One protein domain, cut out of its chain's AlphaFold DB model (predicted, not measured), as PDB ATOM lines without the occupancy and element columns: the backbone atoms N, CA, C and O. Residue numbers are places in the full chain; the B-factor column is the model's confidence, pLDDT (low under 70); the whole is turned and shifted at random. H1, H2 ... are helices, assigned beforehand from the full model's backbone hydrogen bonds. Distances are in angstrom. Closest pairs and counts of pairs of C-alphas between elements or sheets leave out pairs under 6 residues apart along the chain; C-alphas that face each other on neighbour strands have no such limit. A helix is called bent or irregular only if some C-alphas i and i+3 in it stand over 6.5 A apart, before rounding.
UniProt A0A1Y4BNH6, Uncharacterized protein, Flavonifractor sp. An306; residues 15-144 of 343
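Overview. This is residues 15 to 144 of the 343 residues of an uncharacterized protein of Flavonifractor sp. An306 (UniProt A0A1Y4BNH6). What shape do these atoms make? Short helices make an elongated body: H1, H3 and H2 sit in a row at one end, H4 packs on H2 and H3 near the middle, and H5, crossing H4, folds back into a hairpin with H6. The long loop of residues 75 to 108 reaches out to the far end of the longest axis. What is it built of? The printed part has 130 residues with six named helices, H1 to H6 in order, and no named strand; its class is all helix, though under half of the residues, 63, are in named elements. It is compact by its radius of gyration of the C-alphas, 16.2 A, and spans 52 by 27 by 26 A.

Arrangement. What does the first helix meet? H1, residues 15 to 20, touches H3, residues 47 to 62, which meets it with residues 54 to 58 alone; the closest C-alphas, of Phe 18 and Met 54, are 5.6 A apart. They run the same way at a shallow tilt of 31 degrees. What else touches H3? H2, residues 29 to 40, forms a helical hairpin with it at a shallow tilt of 19 degrees; the closest C-alphas, of Phe 31 and Ser 56, are 6.4 A apart. H4, residues 67 to 74, forms another with it at 20 degrees, closest at C-alphas 55 and 67, 5.7 A apart. How does the second half join on? H5, residues 109 to 122, touches H4 with residues 115 to 119 alone, about perpendicular at 77 degrees; the closest C-alphas, of Tyr 69 and Ser 119, are 6.3 A apart. H6, residues 133 to 139, forms a helical hairpin with H5 at a shallow tilt of 26 degrees; the closest C-alphas, of Val 117 and Phe 136, are 6.2 A apart. What do the backbones show? Every O i to N i+4 pair is within hydrogen-bond range in H1, H4, H5 and H6, against 6 of 8 in H2 and 11 of 12 in H3.

Along the chain. Where do the helices begin and end? H1 begins at C-alpha 15, (172.205, 209.613, 232.554), and H6 ends at C-alpha 139, (184.430, 224.414, 250.149). Which are the longer ones? From first to last C-alpha, H3 measures 22.2 A, H5 19.7 A and H2 15.0 A. H2 is irregular: C-alphas 34 and 37 are 7.9 A apart.

Size, cuts and confidence. How far does it reach? The two C-alphas farthest apart, of Gly 22 and Asn 93, are 53.9 A apart. Is anything missing or uncertain? The printed part has no cut, and the link from H4 to H5 is long, with 34 residues. The model's pLDDT is under 70 at residue 41, residues 43 to 45 and residues 86 to 107; the mean of the printed part is 79.8.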
ATOM      1  N   ARG A  15     173.474 209.906 233.226       93.69
ATOM      2  CA  ARG A  15     172.205 209.613 232.554       93.69
ATOM      3  C   ARG A  15     172.101 210.274 231.174       93.69
ATOM      4  O   ARG A  15     171.524 209.680 230.266       93.69
ATOM      5  N   ASP A  16     172.658 211.469 230.988       93.25
ATOM      6  CA  ASP A  16     172.690 212.151 229.688       93.25
ATOM      7  C   ASP A  16     173.675 211.514 228.707       93.25
ATOM      8  O   ASP A  16     173.350 211.393 227.525       93.25
ATOM      9  N   LEU A  17     174.837 211.049 229.176       92.06
ATOM     10  CA  LEU A  17     175.730 210.226 228.355       92.06
ATOM     11  C   LEU A  17     175.088 208.875 228.017       92.06
ATOM     12  O   LEU A  17     175.108 208.470 226.860       92.06
ATOM     13  N   PHE A  18     174.438 208.211 228.975       93.19
ATOM     14  CA  PHE A  18     173.725 206.952 228.731       93.19
ATOM     15  C   PHE A  18     172.576 207.093 227.713       93.19
ATOM     16  O   PHE A  18     172.337 206.200 226.905       93.19
ATOM     17  N   ARG A  19     171.888 208.242 227.663       92.31
ATOM     18  CA  ARG A  19     170.919 208.527 226.584       92.31
ATOM     19  C   ARG A  19     171.587 208.593 225.205       92.31
ATOM     20  O   ARG A  19     170.974 208.185 224.223       92.31
ATOM     21  N   GLN A  20     172.829 209.075 225.121       90.69
ATOM     22  CA  GLN A  20     173.584 209.179 223.864       90.69
ATOM     23  C   GLN A  20     174.084 207.822 223.345       90.69
ATOM     24  O   GLN A  20     174.303 207.690 222.144       90.69
ATOM     25  N   THR A  21     174.189 206.794 224.197       88.06
ATOM     26  CA  THR A  21     174.516 205.416 223.771       88.06
ATOM     27  C   THR A  21     173.320 204.681 223.147       88.06
ATOM     28  O   THR A  21     173.449 203.542 222.705       88.06
ATOM     29  N   GLY A  22     172.138 205.310 223.123       84.88
ATOM     30  CA  GLY A  22     170.873 204.688 222.725       84.88
ATOM     31  C   GLY A  22     170.128 203.998 223.873       84.88
ATOM     32  O   GLY A  22     169.035 203.484 223.653       84.88
ATOM     33  N   GLY A  23     170.674 204.004 225.096       75.25
ATOM     34  CA  GLY A  23     170.015 203.453 226.285       75.25
ATOM     35  C   GLY A  23     169.939 201.921 226.345       75.25
ATOM     36  O   GLY A  23     169.289 201.378 227.239       75.25
ATOM     37  N   GLU A  24     170.594 201.205 225.425       77.31
ATOM     38  CA  GLU A  24     170.770 199.756 225.530       77.31
ATOM     39  C   GLU A  24     171.956 199.429 226.443       77.31
ATOM     40  O   GLU A  24     173.078 199.875 226.215       77.31
ATOM     41  N   TYR A  25     171.722 198.597 227.458       77.06
ATOM     42  CA  TYR A  25     172.791 197.976 228.234       77.06
ATOM     43  C   TYR A  25     173.165 196.623 227.627       77.06
ATOM     44  O   TYR A  25     172.309 195.750 227.451       77.06
ATOM     45  N   ARG A  26     174.460 196.427 227.383       78.06
ATOM     46  CA  ARG A  26     175.069 195.125 227.106       78.06
ATOM     47  C   ARG A  26     176.214 194.935 228.099       78.06
ATOM     48  O   ARG A  26     176.864 195.894 228.499       78.06
ATOM     49  N   LEU A  27     176.414 193.701 228.560       76.69
ATOM     50  CA  LEU A  27     177.502 193.396 229.485       76.69
ATOM     51  C   LEU A  27     178.815 193.348 228.697       76.69
ATOM     52  O   LEU A  27     179.087 192.353 228.023       76.69
ATOM     53  N   ASN A  28     179.624 194.396 228.814       85.75
ATOM     54  CA  ASN A  28     180.991 194.386 228.318       85.75
ATOM     55  C   ASN A  28     181.872 193.550 229.265       85.75
ATOM     56  O   ASN A  28     181.918 193.799 230.472       85.75
ATOM     57  N   TYR A  29     182.543 192.529 228.726       85.50
ATOM     58  CA  TYR A  29     183.345 191.601 229.527       85.50
ATOM     59  C   TYR A  29     184.588 192.272 230.128       85.50
ATOM     60  O   TYR A  29     184.898 192.037 231.295       85.50
ATOM     61  N   ASP A  30     185.256 193.147 229.377       87.25
ATOM     62  CA  ASP A  30     186.482 193.812 229.822       87.25
ATOM     63  C   ASP A  30     186.175 194.855 230.905       87.25
ATOM     64  O   ASP A  30     186.824 194.862 231.954       87.25
ATOM     65  N   PHE A  31     185.114 195.647 230.715       89.94
ATOM     66  CA  PHE A  31     184.561 196.545 231.737       89.94
ATOM     67  C   PHE A  31     184.185 195.788 233.017       89.94
ATOM     68  O   PHE A  31     184.531 196.205 234.126       89.94
ATOM     69  N   PHE A  32     183.496 194.649 232.878       88.88
ATOM     70  CA  PHE A  32     183.119 193.807 234.010       88.88
ATOM     71  C   PHE A  32     184.346 193.260 234.740       88.88
ATOM     72  O   PHE A  32     184.401 193.321 235.966       88.88
ATOM     73  N   CYS A  33     185.354 192.761 234.023       87.12
ATOM     74  CA  CYS A  33     186.589 192.276 234.633       87.12
ATOM     75  C   CYS A  33     187.312 193.379 235.420       87.12
ATOM     76  O   CYS A  33     187.736 193.120 236.548       87.12
ATOM     77  N   GLN A  34     187.380 194.599 234.880       86.50
ATOM     78  CA  GLN A  34     187.985 195.762 235.545       86.50
ATOM     79  C   GLN A  34     187.214 196.189 236.810       86.50
ATOM     80  O   GLN A  34     187.831 196.489 237.832       86.50
ATOM     81  N   ASN A  35     185.876 196.142 236.780       87.00
ATOM     82  CA  ASN A  35     185.012 196.704 237.830       87.00
ATOM     83  C   ASN A  35     184.318 195.680 238.746       87.00
ATOM     84  O   ASN A  35     183.606 196.062 239.678       87.00
ATOM     85  N   SER A  36     184.540 194.381 238.537       82.62
ATOM     86  CA  SER A  36     183.883 193.283 239.270       82.62
ATOM     87  C   SER A  36     183.997 193.387 240.797       82.62
ATOM     88  O   SER A  36     183.032 193.093 241.503       82.62
ATOM     89  N   ILE A  37     185.134 193.862 241.319       78.44
ATOM     90  CA  ILE A  37     185.348 194.093 242.760       78.44
ATOM     91  C   ILE A  37     184.444 195.219 243.284       78.44
ATOM     92  O   ILE A  37     183.843 195.072 244.349       78.44
ATOM     93  N   GLY A  38     184.326 196.317 242.529       75.31
ATOM     94  CA  GLY A  38     183.440 197.433 242.861       75.31
ATOM     95  C   GLY A  38     181.963 197.050 242.753       75.31
ATOM     96  O   GLY A  38     181.149 197.517 243.532       75.31
ATOM     97  N   MET A  39     181.605 196.134 241.853       77.88
ATOM     98  CA  MET A  39     180.233 195.632 241.728       77.88
ATOM     99  C   MET A  39     179.855 194.628 242.840       77.88
ATOM    100  O   MET A  39     178.717 194.624 243.307       77.88
ATOM    101  N   TYR A  40     180.792 193.785 243.302       71.19
ATOM    102  CA  TYR A  40     180.523 192.646 244.201       71.19
ATOM    103  C   TYR A  40     179.842 193.008 245.535       71.19
ATOM    104  O   TYR A  40     179.163 192.168 246.126       71.19
ATOM    105  N   ARG A  41     180.006 194.242 246.032       67.38
ATOM    106  CA  ARG A  41     179.419 194.680 247.314       67.38
ATOM    107  C   ARG A  41     178.078 195.417 247.161       67.38
ATOM    108  O   ARG A  41     177.573 195.941 248.150       67.38
ATOM    109  N   MET A  42     177.517 195.505 245.953       74.94
ATOM    110  CA  MET A  42     176.232 196.166 245.689       74.94
ATOM    111  C   MET A  42     175.082 195.149 245.701       74.94
ATOM    112  O   MET A  42     175.226 194.031 245.211       74.94
ATOM    113  N   ALA A  43     173.915 195.525 246.228       67.12
ATOM    114  CA  ALA A  43     172.717 194.680 246.150       67.12
ATOM    115  C   ALA A  43     172.026 194.838 244.776       67.12
ATOM    116  O   ALA A  43     172.045 195.944 244.243       67.12
ATOM    117  N   PRO A  44     171.355 193.814 244.205       64.56
ATOM    118  CA  PRO A  44     170.751 193.899 242.862       64.56
ATOM    119  C   PRO A  44     169.716 195.017 242.645       64.56
ATOM    120  O   PRO A  44     169.484 195.418 241.508       64.56
ATOM    121  N   ASN A  45     169.109 195.518 243.727       62.94
ATOM    122  CA  ASN A  45     168.135 196.618 243.721       62.94
ATOM    123  C   ASN A  45     168.746 197.962 244.186       62.94
ATOM    124  O   ASN A  45     168.014 198.915 244.442       62.94
ATOM    125  N   ASP A  46     170.067 198.023 244.372       77.25
ATOM    126  CA  ASP A  46     170.809 199.237 244.727       77.25
ATOM    127  C   ASP A  46     170.904 200.166 243.505       77.25
ATOM    128  O   ASP A  46     171.088 199.701 242.377       77.25
ATOM    129  N   ILE A  47     170.853 201.485 243.720       81.69
ATOM    130  CA  ILE A  47     171.099 202.489 242.671       81.69
ATOM    131  C   ILE A  47     172.467 202.278 241.996       81.69
ATOM    132  O   ILE A  47     172.623 202.550 240.806       81.69
ATOM    133  N   GLY A  48     173.431 201.694 242.718       83.88
ATOM    134  CA  GLY A  48     174.726 201.306 242.167       83.88
ATOM    135  C   GLY A  48     174.666 200.281 241.027       83.88
ATOM    136  O   GLY A  48     175.502 200.344 240.129       83.88
ATOM    137  N   HIS A  49     173.658 199.398 240.985       85.88
ATOM    138  CA  HIS A  49     173.472 198.475 239.855       85.88
ATOM    139  C   HIS A  49     173.000 199.196 238.584       85.88
ATOM    140  O   HIS A  49     173.425 198.836 237.488       85.88
ATOM    141  N   GLU A  50     172.155 200.222 238.705       88.62
ATOM    142  CA  GLU A  50     171.775 201.060 237.560       88.62
ATOM    143  C   GLU A  50     172.967 201.894 237.076       88.62
ATOM    144  O   GLU A  50     173.228 201.954 235.876       88.62
ATOM    145  N   ILE A  51     173.751 202.466 237.997       91.19
ATOM    146  CA  ILE A  51     174.958 203.232 237.650       91.19
ATOM    147  C   ILE A  51     176.017 202.341 236.980       91.19
ATOM    148  O   ILE A  51     176.596 202.756 235.978       91.19
ATOM    149  N   PHE A  52     176.212 201.099 237.436       90.81
ATOM    150  CA  PHE A  52     177.085 200.127 236.764       90.81
ATOM    151  C   PHE A  52     176.657 199.867 235.310       90.81
ATOM    152  O   PHE A  52     177.492 199.915 234.407       90.81
ATOM    153  N   LYS A  53     175.356 199.645 235.061       90.00
ATOM    154  CA  LYS A  53     174.824 199.447 233.698       90.00
ATOM    155  C   LYS A  53     175.040 200.675 232.816       90.00
ATOM    156  O   LYS A  53     175.468 200.527 231.673       90.00
ATOM    157  N   MET A  54     174.758 201.871 233.342       92.50
ATOM    158  CA  MET A  54     174.954 203.125 232.610       92.50
ATOM    159  C   MET A  54     176.431 203.311 232.238       92.50
ATOM    160  O   MET A  54     176.730 203.525 231.066       92.50
ATOM    161  N   CYS A  55     177.356 203.128 233.186       92.56
ATOM    162  CA  CYS A  55     178.794 203.213 232.919       92.56
ATOM    163  C   CYS A  55     179.288 202.153 231.918       92.56
ATOM    164  O   CYS A  55     180.076 202.497 231.045       92.56
ATOM    165  N   SER A  56     178.798 200.907 231.976       92.12
ATOM    166  CA  SER A  56     179.152 199.859 230.999       92.12
ATOM    167  C   SER A  56     178.733 200.241 229.577       92.12
ATOM    168  O   SER A  56     179.511 200.089 228.643       92.12
ATOM    169  N   ALA A  57     177.521 200.776 229.406       92.44
ATOM    170  CA  ALA A  57     177.036 201.207 228.096       92.44
ATOM    171  C   ALA A  57     177.763 202.468 227.587       92.44
ATOM    172  O   ALA A  57     177.956 202.624 226.384       92.44
ATOM    173  N   ILE A  58     178.184 203.364 228.490       92.00
ATOM    174  CA  ILE A  58     179.054 204.504 228.159       92.00
ATOM    175  C   ILE A  58     180.430 203.998 227.696       92.00
ATOM    176  O   ILE A  58     180.930 204.458 226.672       92.00
ATOM    177  N   TYR A  59     181.006 203.015 228.388       91.81
ATOM    178  CA  TYR A  59     182.273 202.395 228.008       91.81
ATOM    179  C   TYR A  59     182.207 201.723 226.625       91.81
ATOM    180  O   TYR A  59     183.108 201.930 225.818       91.81
ATOM    181  N   ASP A  60     181.115 201.020 226.303       89.81
ATOM    182  CA  ASP A  60     180.900 200.387 224.986       89.81
ATOM    183  C   ASP A  60     180.926 201.364 223.792       89.81
ATOM    184  O   ASP A  60     181.197 200.948 222.665       89.81
ATOM    185  N   VAL A  61     180.613 202.648 224.010       89.69
ATOM    186  CA  VAL A  61     180.503 203.663 222.942       89.69
ATOM    187  C   VAL A  61     181.664 204.655 222.950       89.69
ATOM    188  O   VAL A  61     182.085 205.117 221.891       89.69
ATOM    189  N   PHE A  62     182.164 205.006 224.135       88.69
ATOM    190  CA  PHE A  62     183.145 206.075 224.326       88.69
ATOM    191  C   PHE A  62     184.507 205.579 224.836       88.69
ATOM    192  O   PHE A  62     185.416 206.394 224.956       88.69
ATOM    193  N   GLU A  63     184.645 204.288 225.166       89.06
ATOM    194  CA  GLU A  63     185.850 203.657 225.742       89.06
ATOM    195  C   GLU A  63     186.345 204.303 227.058       89.06
ATOM    196  O   GLU A  63     187.474 204.079 227.498       89.06
ATOM    197  N   ILE A  64     185.486 205.083 227.729       89.50
ATOM    198  CA  ILE A  64     185.780 205.755 229.003       89.50
ATOM    199  C   ILE A  64     185.014 205.083 230.140       89.50
ATOM    200  O   ILE A  64     183.784 205.016 230.127       89.50
ATOM    201  N   ASP A  65     185.750 204.630 231.152       90.44
ATOM    202  CA  ASP A  65     185.182 204.060 232.368       90.44
ATOM    203  C   ASP A  65     185.036 205.119 233.471       90.44
ATOM    204  O   ASP A  65     186.013 205.566 234.075       90.44
ATOM    205  N   TYR A  66     183.789 205.500 233.759       91.75
ATOM    206  CA  TYR A  66     183.457 206.394 234.871       91.75
ATOM    207  C   TYR A  66     183.082 205.657 236.170       91.75
ATOM    208  O   TYR A  66     182.994 206.292 237.222       91.75
ATOM    209  N   PHE A  67     182.852 204.337 236.152       91.31
ATOM    210  CA  PHE A  67     182.403 203.603 237.345       91.31
ATOM    211  C   PHE A  67     183.368 203.673 238.548       91.31
ATOM    212  O   PHE A  67     182.868 203.756 239.674       91.31
ATOM    213  N   PRO A  68     184.706 203.744 238.384       89.50
ATOM    214  CA  PRO A  68     185.643 203.941 239.488       89.50
ATOM    215  C   PRO A  68     185.353 205.172 240.353       89.50
ATOM    216  O   PRO A  68     185.517 205.102 241.572       89.50
ATOM    217  N   TYR A  69     184.871 206.271 239.761       89.31
ATOM    218  CA  TYR A  69     184.487 207.478 240.501       89.31
ATOM    219  C   TYR A  69     183.276 207.220 241.411       89.31
ATOM    220  O   TYR A  69     183.293 207.564 242.594       89.31
ATOM    221  N   TYR A  70     182.253 206.530 240.894       90.56
ATOM    222  CA  TYR A  70     181.094 206.122 241.693       90.56
ATOM    223  C   TYR A  70     181.462 205.094 242.771       90.56
ATOM    224  O   TYR A  70     181.049 205.225 243.921       90.56
ATOM    225  N   SER A  71     182.269 204.088 242.425       87.81
ATOM    226  CA  SER A  71     182.721 203.048 243.356       87.81
ATOM    227  C   SER A  71     183.467 203.654 244.552       87.81
ATOM    228  O   SER A  71     183.189 203.293 245.694       87.81
ATOM    229  N   ARG A  72     184.360 204.626 244.311       85.56
ATOM    230  CA  ARG A  72     185.087 205.335 245.376       85.56
ATOM    231  C   ARG A  72     184.157 206.165 246.271       85.56
ATOM    232  O   ARG A  72     184.305 206.101 247.491       85.56
ATOM    233  N   LEU A  73     183.158 206.859 245.704       87.12
ATOM    234  CA  LEU A  73     182.098 207.517 246.491       87.12
ATOM    235  C   LEU A  73     181.288 206.504 247.327       87.12
ATOM    236  O   LEU A  73     180.927 206.782 248.464       87.12
ATOM    237  N   ARG A  74     180.990 205.317 246.786       85.19
ATOM    238  CA  ARG A  74     180.166 204.310 247.475       85.19
ATOM    239  C   ARG A  74     180.893 203.609 248.627       85.19
ATOM    240  O   ARG A  74     180.231 203.167 249.563       85.19
ATOM    241  N   TYR A  75     182.220 203.494 248.562       82.50
ATOM    242  CA  TYR A  75     183.043 202.824 249.582       82.50
ATOM    243  C   TYR A  75     183.835 203.778 250.481       82.50
ATOM    244  O   TYR A  75     184.737 203.332 251.185       82.50
ATOM    245  N   HIS A  76     183.462 205.062 250.497       80.62
ATOM    246  CA  HIS A  76     184.064 206.099 251.339       80.62
ATOM    247  C   HIS A  76     185.585 206.282 251.094       80.62
ATOM    248  O   HIS A  76     186.339 206.714 251.964       80.62
ATOM    249  N   GLU A  77     186.061 205.967 249.879       80.25
ATOM    250  CA  GLU A  77     187.494 205.942 249.526       80.25
ATOM    251  C   GLU A  77     188.094 207.336 249.254       80.25
ATOM    252  O   GLU A  77     189.301 207.462 249.022       80.25
ATOM    253  N   TYR A  78     187.274 208.391 249.280       77.69
ATOM    254  CA  TYR A  78     187.733 209.782 249.200       77.69
ATOM    255  C   TYR A  78     187.967 210.423 250.578       77.69
ATOM    256  O   TYR A  78     188.553 211.501 250.648       77.69
ATOM    257  N   GLY A  79     187.562 209.759 251.665       75.75
ATOM    258  CA  GLY A  79     187.689 210.249 253.038       75.75
ATOM    259  C   GLY A  79     186.405 210.067 253.847       75.75
ATOM    260  O   GLY A  79     185.316 210.052 253.278       75.75
ATOM    261  N   ASP A  80     186.574 209.935 255.161       74.81
ATOM    262  CA  ASP A  80     185.521 209.954 256.184       74.81
ATOM    263  C   ASP A  80     185.330 211.403 256.655       74.81
ATOM    264  O   ASP A  80     186.239 211.972 257.255       74.81
ATOM    265  N   PHE A  81     184.185 212.000 256.334       78.44
ATOM    266  CA  PHE A  81     183.738 213.343 256.696       78.44
ATOM    267  C   PHE A  81     182.612 213.311 257.744       78.44
ATOM    268  O   PHE A  81     181.865 214.283 257.847       78.44
ATOM    269  N   TYR A  82     182.487 212.253 258.556       73.94
ATOM    270  CA  TYR A  82     181.428 212.135 259.573       73.94
ATOM    271  C   TYR A  82     181.410 213.300 260.590       73.94
ATOM    272  O   TYR A  82     180.354 213.688 261.088       73.94
ATOM    273  N   SER A  83     182.570 213.906 260.864       71.94
ATOM    274  CA  SER A  83     182.717 215.128 261.679       71.94
ATOM    275  C   SER A  83     182.414 216.439 260.924       71.94
ATOM    276  O   SER A  83     182.524 217.530 261.475       71.94
ATOM    277  N   GLY A  84     182.033 216.366 259.650       75.38
ATOM    278  CA  GLY A  84     181.846 217.510 258.766       75.38
ATOM    279  C   GLY A  84     183.133 217.962 258.073       75.38
ATOM    280  O   GLY A  84     184.250 217.776 258.565       75.38
ATOM    281  N   ILE A  85     182.968 218.610 256.915       75.31
ATOM    282  CA  ILE A  85     184.081 218.990 256.030       75.31
ATOM    283  C   ILE A  85     185.148 219.813 256.760       75.31
ATOM    284  O   ILE A  85     186.328 219.581 256.539       75.31
ATOM    285  N   LYS A  86     184.771 220.754 257.637       69.94
ATOM    286  CA  LYS A  86     185.730 221.633 258.336       69.94
ATOM    287  C   LYS A  86     186.525 220.915 259.429       69.94
ATOM    288  O   LYS A  86     187.733 221.116 259.508       69.94
ATOM    289  N   GLU A  87     185.890 220.073 260.240       67.38
ATOM    290  CA  GLU A  87     186.581 219.327 261.309       67.38
ATOM    291  C   GLU A  87     187.563 218.298 260.730       67.38
ATOM    292  O   GLU A  87     188.590 217.995 261.329       67.38
ATOM    293  N   TRP A  88     187.338 217.852 259.494       66.56
ATOM    294  CA  TRP A  88     188.294 217.023 258.762       66.56
ATOM    295  C   TRP A  88     189.654 217.705 258.490       66.56
ATOM    296  O   TRP A  88     190.680 217.027 258.400       66.56
ATOM    297  N   PHE A  89     189.698 219.043 258.394       60.59
ATOM    298  CA  PHE A  89     190.959 219.804 258.316       60.59
ATOM    299  C   PHE A  89     191.611 219.983 259.695       60.59
ATOM    300  O   PHE A  89     192.841 219.997 259.801       60.59
ATOM    301  N   TYR A  90     190.792 220.131 260.740       56.91
ATOM    302  CA  TYR A  90     191.213 220.504 262.087       56.91
ATOM    303  C   TYR A  90     190.680 219.498 263.116       56.91
ATOM    304  O   TYR A  90     189.553 219.621 263.593       56.91
ATOM    305  N   ASP A  91     191.535 218.559 263.537       54.59
ATOM    306  CA  ASP A  91     191.322 217.815 264.786       54.59
ATOM    307  C   ASP A  91     191.092 218.817 265.940       54.59
ATOM    308  O   ASP A  91     191.572 219.953 265.900       54.59
ATOM    309  N   THR A  92     190.431 218.379 267.005       45.12
ATOM    310  CA  THR A  92     190.111 219.111 268.248       45.12
ATOM    311  C   THR A  92     191.269 219.885 268.905       45.12
ATOM    312  O   THR A  92     191.028 220.718 269.775       45.12
ATOM    313  N   ASN A  93     192.520 219.652 268.487       48.88
ATOM    314  CA  ASN A  93     193.724 220.366 268.931       48.88
ATOM    315  C   ASN A  93     194.380 221.250 267.841       48.88
ATOM    316  O   ASN A  93     195.516 221.690 268.011       48.88
ATOM    317  N   GLY A  94     193.712 221.494 266.708       50.84
ATOM    318  CA  GLY A  94     194.206 222.317 265.593       50.84
ATOM    319  C   GLY A  94     195.331 221.684 264.762       50.84
ATOM    320  O   GLY A  94     195.976 222.378 263.979       50.84
ATOM    321  N   VAL A  95     195.593 220.383 264.930       50.84
ATOM    322  CA  VAL A  95     196.692 219.663 264.269       50.84
ATOM    323  C   VAL A  95     196.167 218.372 263.649       50.84
ATOM    324  O   VAL A  95     195.792 217.446 264.359       50.84
ATOM    325  N   ARG A  96     196.186 218.289 262.315       55.50
ATOM    326  CA  ARG A  96     195.784 217.094 261.563       55.50
ATOM    327  C   ARG A  96     196.640 215.875 261.938       55.50
ATOM    328  O   ARG A  96     197.840 215.852 261.662       55.50
ATOM    329  N   THR A  97     195.998 214.848 262.493       44.88
ATOM    330  CA  THR A  97     196.576 213.524 262.795       44.88
ATOM    331  C   THR A  97     196.256 212.470 261.727       44.88
ATOM    332  O   THR A  97     196.940 211.449 261.642       44.88
ATOM    333  N   THR A  98     195.258 212.717 260.876       43.91
ATOM    334  CA  THR A  98     194.815 211.808 259.814       43.91
ATOM    335  C   THR A  98     195.717 211.874 258.580       43.91
ATOM    336  O   THR A  98     195.655 212.803 257.769       43.91
ATOM    337  N   SER A  99     196.521 210.827 258.391       45.91
ATOM    338  CA  SER A  99     196.931 210.402 257.051       45.91
ATOM    339  C   SER A  99     195.689 210.180 256.181       45.91
ATOM    340  O   SER A  99     194.667 209.699 256.674       45.91
ATOM    341  N   LEU A 100     195.782 210.504 254.890       48.78
ATOM    342  CA  LEU A 100     194.809 210.064 253.888       48.78
ATOM    343  C   LEU A 100     194.877 208.534 253.803       48.78
ATOM    344  O   LEU A 100     195.684 208.004 253.055       48.78
ATOM    345  N   TRP A 101     194.083 207.809 254.589       38.78
ATOM    346  CA  TRP A 101     194.053 206.346 254.518       38.78
ATOM    347  C   TRP A 101     193.377 205.905 253.212       38.78
ATOM    348  O   TRP A 101     192.166 205.707 253.180       38.78
ATOM    349  N   GLY A 102     194.145 205.744 252.129       45.91
ATOM    350  CA  GLY A 102     193.621 205.207 250.871       45.91
ATOM    351  C   GLY A 102     194.322 205.694 249.604       45.91
ATOM    352  O   GLY A 102     195.313 206.414 249.630       45.91
ATOM    353  N   ALA A 103     193.774 205.299 248.452       43.94
ATOM    354  CA  ALA A 103     194.346 205.509 247.117       43.94
ATOM    355  C   ALA A 103     194.202 206.954 246.577       43.94
ATOM    356  O   ALA A 103     193.884 207.142 245.397       43.94
ATOM    357  N   CYS A 104     194.386 207.941 247.457       52.81
ATOM    358  CA  CYS A 104     194.293 209.383 247.214       52.81
ATOM    359  C   CYS A 104     195.433 210.172 247.904       52.81
ATOM    360  O   CYS A 104     195.402 211.397 247.866       52.81
ATOM    361  N   GLU A 105     196.423 209.504 248.524       55.56
ATOM    362  CA  GLU A 105     197.560 210.130 249.237       55.56
ATOM    363  C   GLU A 105     198.330 211.178 248.406       55.56
ATOM    364  O   GLU A 105     198.814 212.157 248.970       55.56
ATOM    365  N   ASP A 106     198.392 211.005 247.081       60.28
ATOM    366  CA  ASP A 106     199.111 211.891 246.150       60.28
ATOM    367  C   ASP A 106     198.270 213.064 245.595       60.28
ATOM    368  O   ASP A 106     198.796 213.916 244.872       60.28
ATOM    369  N   LEU A 107     196.962 213.126 245.881       68.12
ATOM    370  CA  LEU A 107     196.093 214.190 245.365       68.12
ATOM    371  C   LEU A 107     196.213 215.465 246.202       68.12
ATOM    372  O   LEU A 107     196.131 215.437 247.432       68.12
ATOM    373  N   ARG A 108     196.304 216.622 245.530       72.88
ATOM    374  CA  ARG A 108     196.094 217.904 246.211       72.88
ATOM    375  C   ARG A 108     194.656 217.979 246.690       72.88
ATOM    376  O   ARG A 108     193.739 217.457 246.059       72.88
ATOM    377  N   LEU A 109     194.452 218.698 247.783       74.38
ATOM    378  CA  LEU A 109     193.149 218.734 248.428       74.38
ATOM    379  C   LEU A 109     192.061 219.368 247.542       74.38
ATOM    380  O   LEU A 109     190.950 218.856 247.474       74.38
ATOM    381  N   GLU A 110     192.407 220.411 246.787       78.38
ATOM    382  CA  GLU A 110     191.547 220.991 245.745       78.38
ATOM    383  C   GLU A 110     191.133 219.955 244.682       78.38
ATOM    384  O   GLU A 110     189.964 219.889 244.306       78.38
ATOM    385  N   ASP A 111     192.066 219.109 244.229       81.06
ATOM    386  CA  ASP A 111     191.790 218.070 243.233       81.06
ATOM    387  C   ASP A 111     190.849 216.995 243.799       81.06
ATOM    388  O   ASP A 111     189.936 216.556 243.099       81.06
ATOM    389  N   LEU A 112     191.016 216.621 245.075       83.06
ATOM    390  CA  LEU A 112     190.121 215.704 245.787       83.06
ATOM    391  C   LEU A 112     188.690 216.258 245.867       83.06
ATOM    392  O   LEU A 112     187.754 215.584 245.437       83.06
ATOM    393  N   TYR A 113     188.510 217.490 246.358       84.44
ATOM    394  CA  TYR A 113     187.185 218.116 246.446       84.44
ATOM    395  C   TYR A 113     186.539 218.302 245.072       84.44
ATOM    396  O   TYR A 113     185.347 218.036 244.921       84.44
ATOM    397  N   ARG A 114     187.321 218.678 244.053       86.94
ATOM    398  CA  ARG A 114     186.835 218.787 242.676       86.94
ATOM    399  C   ARG A 114     186.345 217.441 242.145       86.94
ATOM    400  O   ARG A 114     185.257 217.385 241.584       86.94
ATOM    401  N   ILE A 115     187.086 216.354 242.380       88.56
ATOM    402  CA  ILE A 115     186.657 214.996 242.008       88.56
ATOM    403  C   ILE A 115     185.364 214.603 242.738       88.56
ATOM    404  O   ILE A 115     184.467 214.064 242.090       88.56
ATOM    405  N   ILE A 116     185.224 214.891 244.039       90.00
ATOM    406  CA  ILE A 116     183.988 214.611 244.794       90.00
ATOM    407  C   ILE A 116     182.807 215.394 244.198       90.00
ATOM    408  O   ILE A 116     181.789 214.793 243.859       90.00
ATOM    409  N   VAL A 117     182.943 216.713 244.013       91.38
ATOM    410  CA  VAL A 117     181.881 217.583 243.470       91.38
ATOM    411  C   VAL A 117     181.483 217.174 242.052       91.38
ATOM    412  O   VAL A 117     180.292 217.013 241.780       91.38
ATOM    413  N   ASP A 118     182.457 216.979 241.159       92.31
ATOM    414  CA  ASP A 118     182.198 216.596 239.769       92.31
ATOM    415  C   ASP A 118     181.553 215.196 239.709       92.31
ATOM    416  O   ASP A 118     180.587 215.004 238.973       92.31
ATOM    417  N   SER A 119     181.974 214.246 240.558       92.75
ATOM    418  CA  SER A 119     181.344 212.916 240.661       92.75
ATOM    419  C   SER A 119     179.903 212.994 241.178       92.75
ATOM    420  O   SER A 119     179.007 212.377 240.603       92.75
ATOM    421  N   LEU A 120     179.646 213.773 242.236       93.75
ATOM    422  CA  LEU A 120     178.301 213.951 242.793       93.75
ATOM    423  C   LEU A 120     177.344 214.623 241.796       93.75
ATOM    424  O   LEU A 120     176.165 214.271 241.741       93.75
ATOM    425  N   LYS A 121     177.836 215.561 240.975       94.12
ATOM    426  CA  LYS A 121     177.066 216.147 239.866       94.12
ATOM    427  C   LYS A 121     176.802 215.124 238.767       94.12
ATOM    428  O   LYS A 121     175.650 214.929 238.382       94.12
ATOM    429  N   PHE A 122     177.848 214.445 238.300       95.38
ATOM    430  CA  PHE A 122     177.778 213.498 237.190       95.38
ATOM    431  C   PHE A 122     176.839 212.320 237.479       95.38
ATOM    432  O   PHE A 122     176.025 211.965 236.628       95.38
ATOM    433  N   PHE A 123     176.880 211.748 238.685       94.44
ATOM    434  CA  PHE A 123     175.995 210.646 239.089       94.44
ATOM    435  C   PHE A 123     174.638 211.093 239.663       94.44
ATOM    436  O   PHE A 123     173.886 210.251 240.148       94.44
ATOM    437  N   GLU A 124     174.308 212.391 239.604       93.38
ATOM    438  CA  GLU A 124     173.070 212.972 240.155       93.38
ATOM    439  C   GLU A 124     172.854 212.659 241.657       93.38
ATOM    440  O   GLU A 124     171.722 212.531 242.129       93.38
ATOM    441  N   LEU A 125     173.940 212.536 242.426       92.12
ATOM    442  CA  LEU A 125     173.906 212.187 243.847       92.12
ATOM    443  C   LEU A 125     173.743 213.448 244.727       92.12
ATOM    444  O   LEU A 125     174.373 214.477 244.450       92.12
ATOM    445  N   PRO A 126     172.912 213.395 245.790       92.44
ATOM    446  CA  PRO A 126     172.639 214.554 246.642       92.44
ATOM    447  C   PRO A 126     173.701 214.795 247.729       92.44
ATOM    448  O   PRO A 126     173.864 215.933 248.164       92.44
ATOM    449  N   GLU A 127     174.416 213.755 248.161       92.00
ATOM    450  CA  GLU A 127     175.356 213.782 249.289       92.00
ATOM    451  C   GLU A 127     176.486 212.752 249.111       92.00
ATOM    452  O   GLU A 127     176.330 211.767 248.383       92.00
ATOM    453  N   TYR A 128     177.603 212.973 249.805       89.44
ATOM    454  CA  TYR A 128     178.642 211.971 250.066       89.44
ATOM    455  C   TYR A 128     178.895 211.945 251.570       89.44
ATOM    456  O   TYR A 128     179.040 212.999 252.184       89.44
ATOM    457  N   ASP A 129     178.926 210.747 252.153       85.88
ATOM    458  CA  ASP A 129     179.219 210.534 253.574       85.88
ATOM    459  C   ASP A 129     178.377 211.396 254.538       85.88
ATOM    460  O   ASP A 129     178.889 212.049 255.440       85.88
ATOM    461  N   HIS A 130     177.061 211.437 254.299       87.75
ATOM    462  CA  HIS A 130     176.073 212.256 255.023       87.75
ATOM    463  C   HIS A 130     176.233 213.781 254.896       87.75
ATOM    464  O   HIS A 130     175.432 214.521 255.467       87.75
ATOM    465  N   ILE A 131     177.202 214.260 254.112       88.56
ATOM    466  CA  ILE A 131     177.398 215.682 253.838       88.56
ATOM    467  C   ILE A 131     176.754 216.062 252.489       88.56
ATOM    468  O   ILE A 131     177.082 215.465 251.453       88.56
ATOM    469  N   PRO A 132     175.846 217.059 252.450       92.38
ATOM    470  CA  PRO A 132     175.225 217.537 251.218       92.38
ATOM    471  C   PRO A 132     176.241 218.006 250.171       92.38
ATOM    472  O   PRO A 132     177.224 218.678 250.488       92.38
ATOM    473  N   ARG A 133     175.953 217.755 248.885       92.25
ATOM    474  CA  ARG A 133     176.791 218.215 247.761       92.25
ATOM    475  C   ARG A 133     177.067 219.722 247.800       92.25
ATOM    476  O   ARG A 133     178.158 220.139 247.422       92.25
ATOM    477  N   SER A 134     176.116 220.523 248.281       91.56
ATOM    478  CA  SER A 134     176.269 221.974 248.425       91.56
ATOM    479  C   SER A 134     177.417 222.368 249.358       91.56
ATOM    480  O   SER A 134     178.117 223.328 249.062       91.56
ATOM    481  N   GLU A 135     177.679 221.621 250.434       89.69
ATOM    482  CA  GLU A 135     178.793 221.933 251.343       89.69
ATOM    483  C   GLU A 135     180.153 221.637 250.687       89.69
ATOM    484  O   GLU A 135     181.103 222.409 250.831       89.69
ATOM    485  N   PHE A 136     180.238 220.572 249.880       88.62
ATOM    486  CA  PHE A 136     181.413 220.316 249.041       88.62
ATOM    487  C   PHE A 136     181.587 221.394 247.955       88.62
ATOM    488  O   PHE A 136     182.713 221.819 247.691       88.62
ATOM    489  N   GLU A 137     180.495 221.872 247.346       89.62
ATOM    490  CA  GLU A 137     180.501 222.969 246.366       89.62
ATOM    491  C   GLU A 137     180.931 224.317 246.982       89.62
ATOM    492  O   GLU A 137     181.635 225.078 246.321       89.62
ATOM    493  N   GLU A 138     180.572 224.595 248.240       89.06
ATOM    494  CA  GLU A 138     181.005 225.785 248.991       89.06
ATOM    495  C   GLU A 138     182.494 225.747 249.368       89.06
ATOM    496  O   GLU A 138     183.161 226.783 249.354       89.06
ATOM    497  N   VAL A 139     183.033 224.566 249.699       83.50
ATOM    498  CA  VAL A 139     184.430 224.414 250.149       83.50
ATOM    499  C   VAL A 139     185.411 224.224 248.991       83.50
ATOM    500  O   VAL A 139     186.552 224.680 249.083       83.50
ATOM    501  N   CYS A 140     184.998 223.617 247.873       84.81
ATOM    502  CA  CYS A 140     185.876 223.352 246.727       84.81
ATOM    503  C   CYS A 140     186.675 224.582 246.219       84.81
ATOM    504  O   CYS A 140     187.855 224.399 245.917       84.81
ATOM    505  N   PRO A 141     186.128 225.818 246.154       85.00
ATOM    506  CA  PRO A 141     186.880 227.004 245.725       85.00
ATOM    507  C   PRO A 141     187.990 227.448 246.690       85.00
ATOM    508  O   PRO A 141     188.932 228.102 246.257       85.00
ATOM    509  N   VAL A 142     187.883 227.112 247.982       83.00
ATOM    510  CA  VAL A 142     188.827 227.523 249.045       83.00
ATOM    511  C   VAL A 142     189.680 226.364 249.579       83.00
ATOM    512  O   VAL A 142     190.583 226.569 250.387       83.00
ATOM    513  N   ALA A 143     189.442 225.138 249.106       77.94
ATOM    514  CA  ALA A 143     190.142 223.932 249.545       77.94
ATOM    515  C   ALA A 143     191.673 223.999 249.366       77.94
ATOM    516  O   ALA A 143     192.408 223.436 250.179       77.94
ATOM    517  N   GLY A 144     192.156 224.698 248.333       74.94
ATOM    518  CA  GLY A 144     193.587 224.943 248.124       74.94
ATOM    519  C   GLY A 144     194.204 225.855 249.191       74.94
ATOM    520  O   GLY A 144     195.283 225.558 249.703       74.94
TER     521      GLY A 144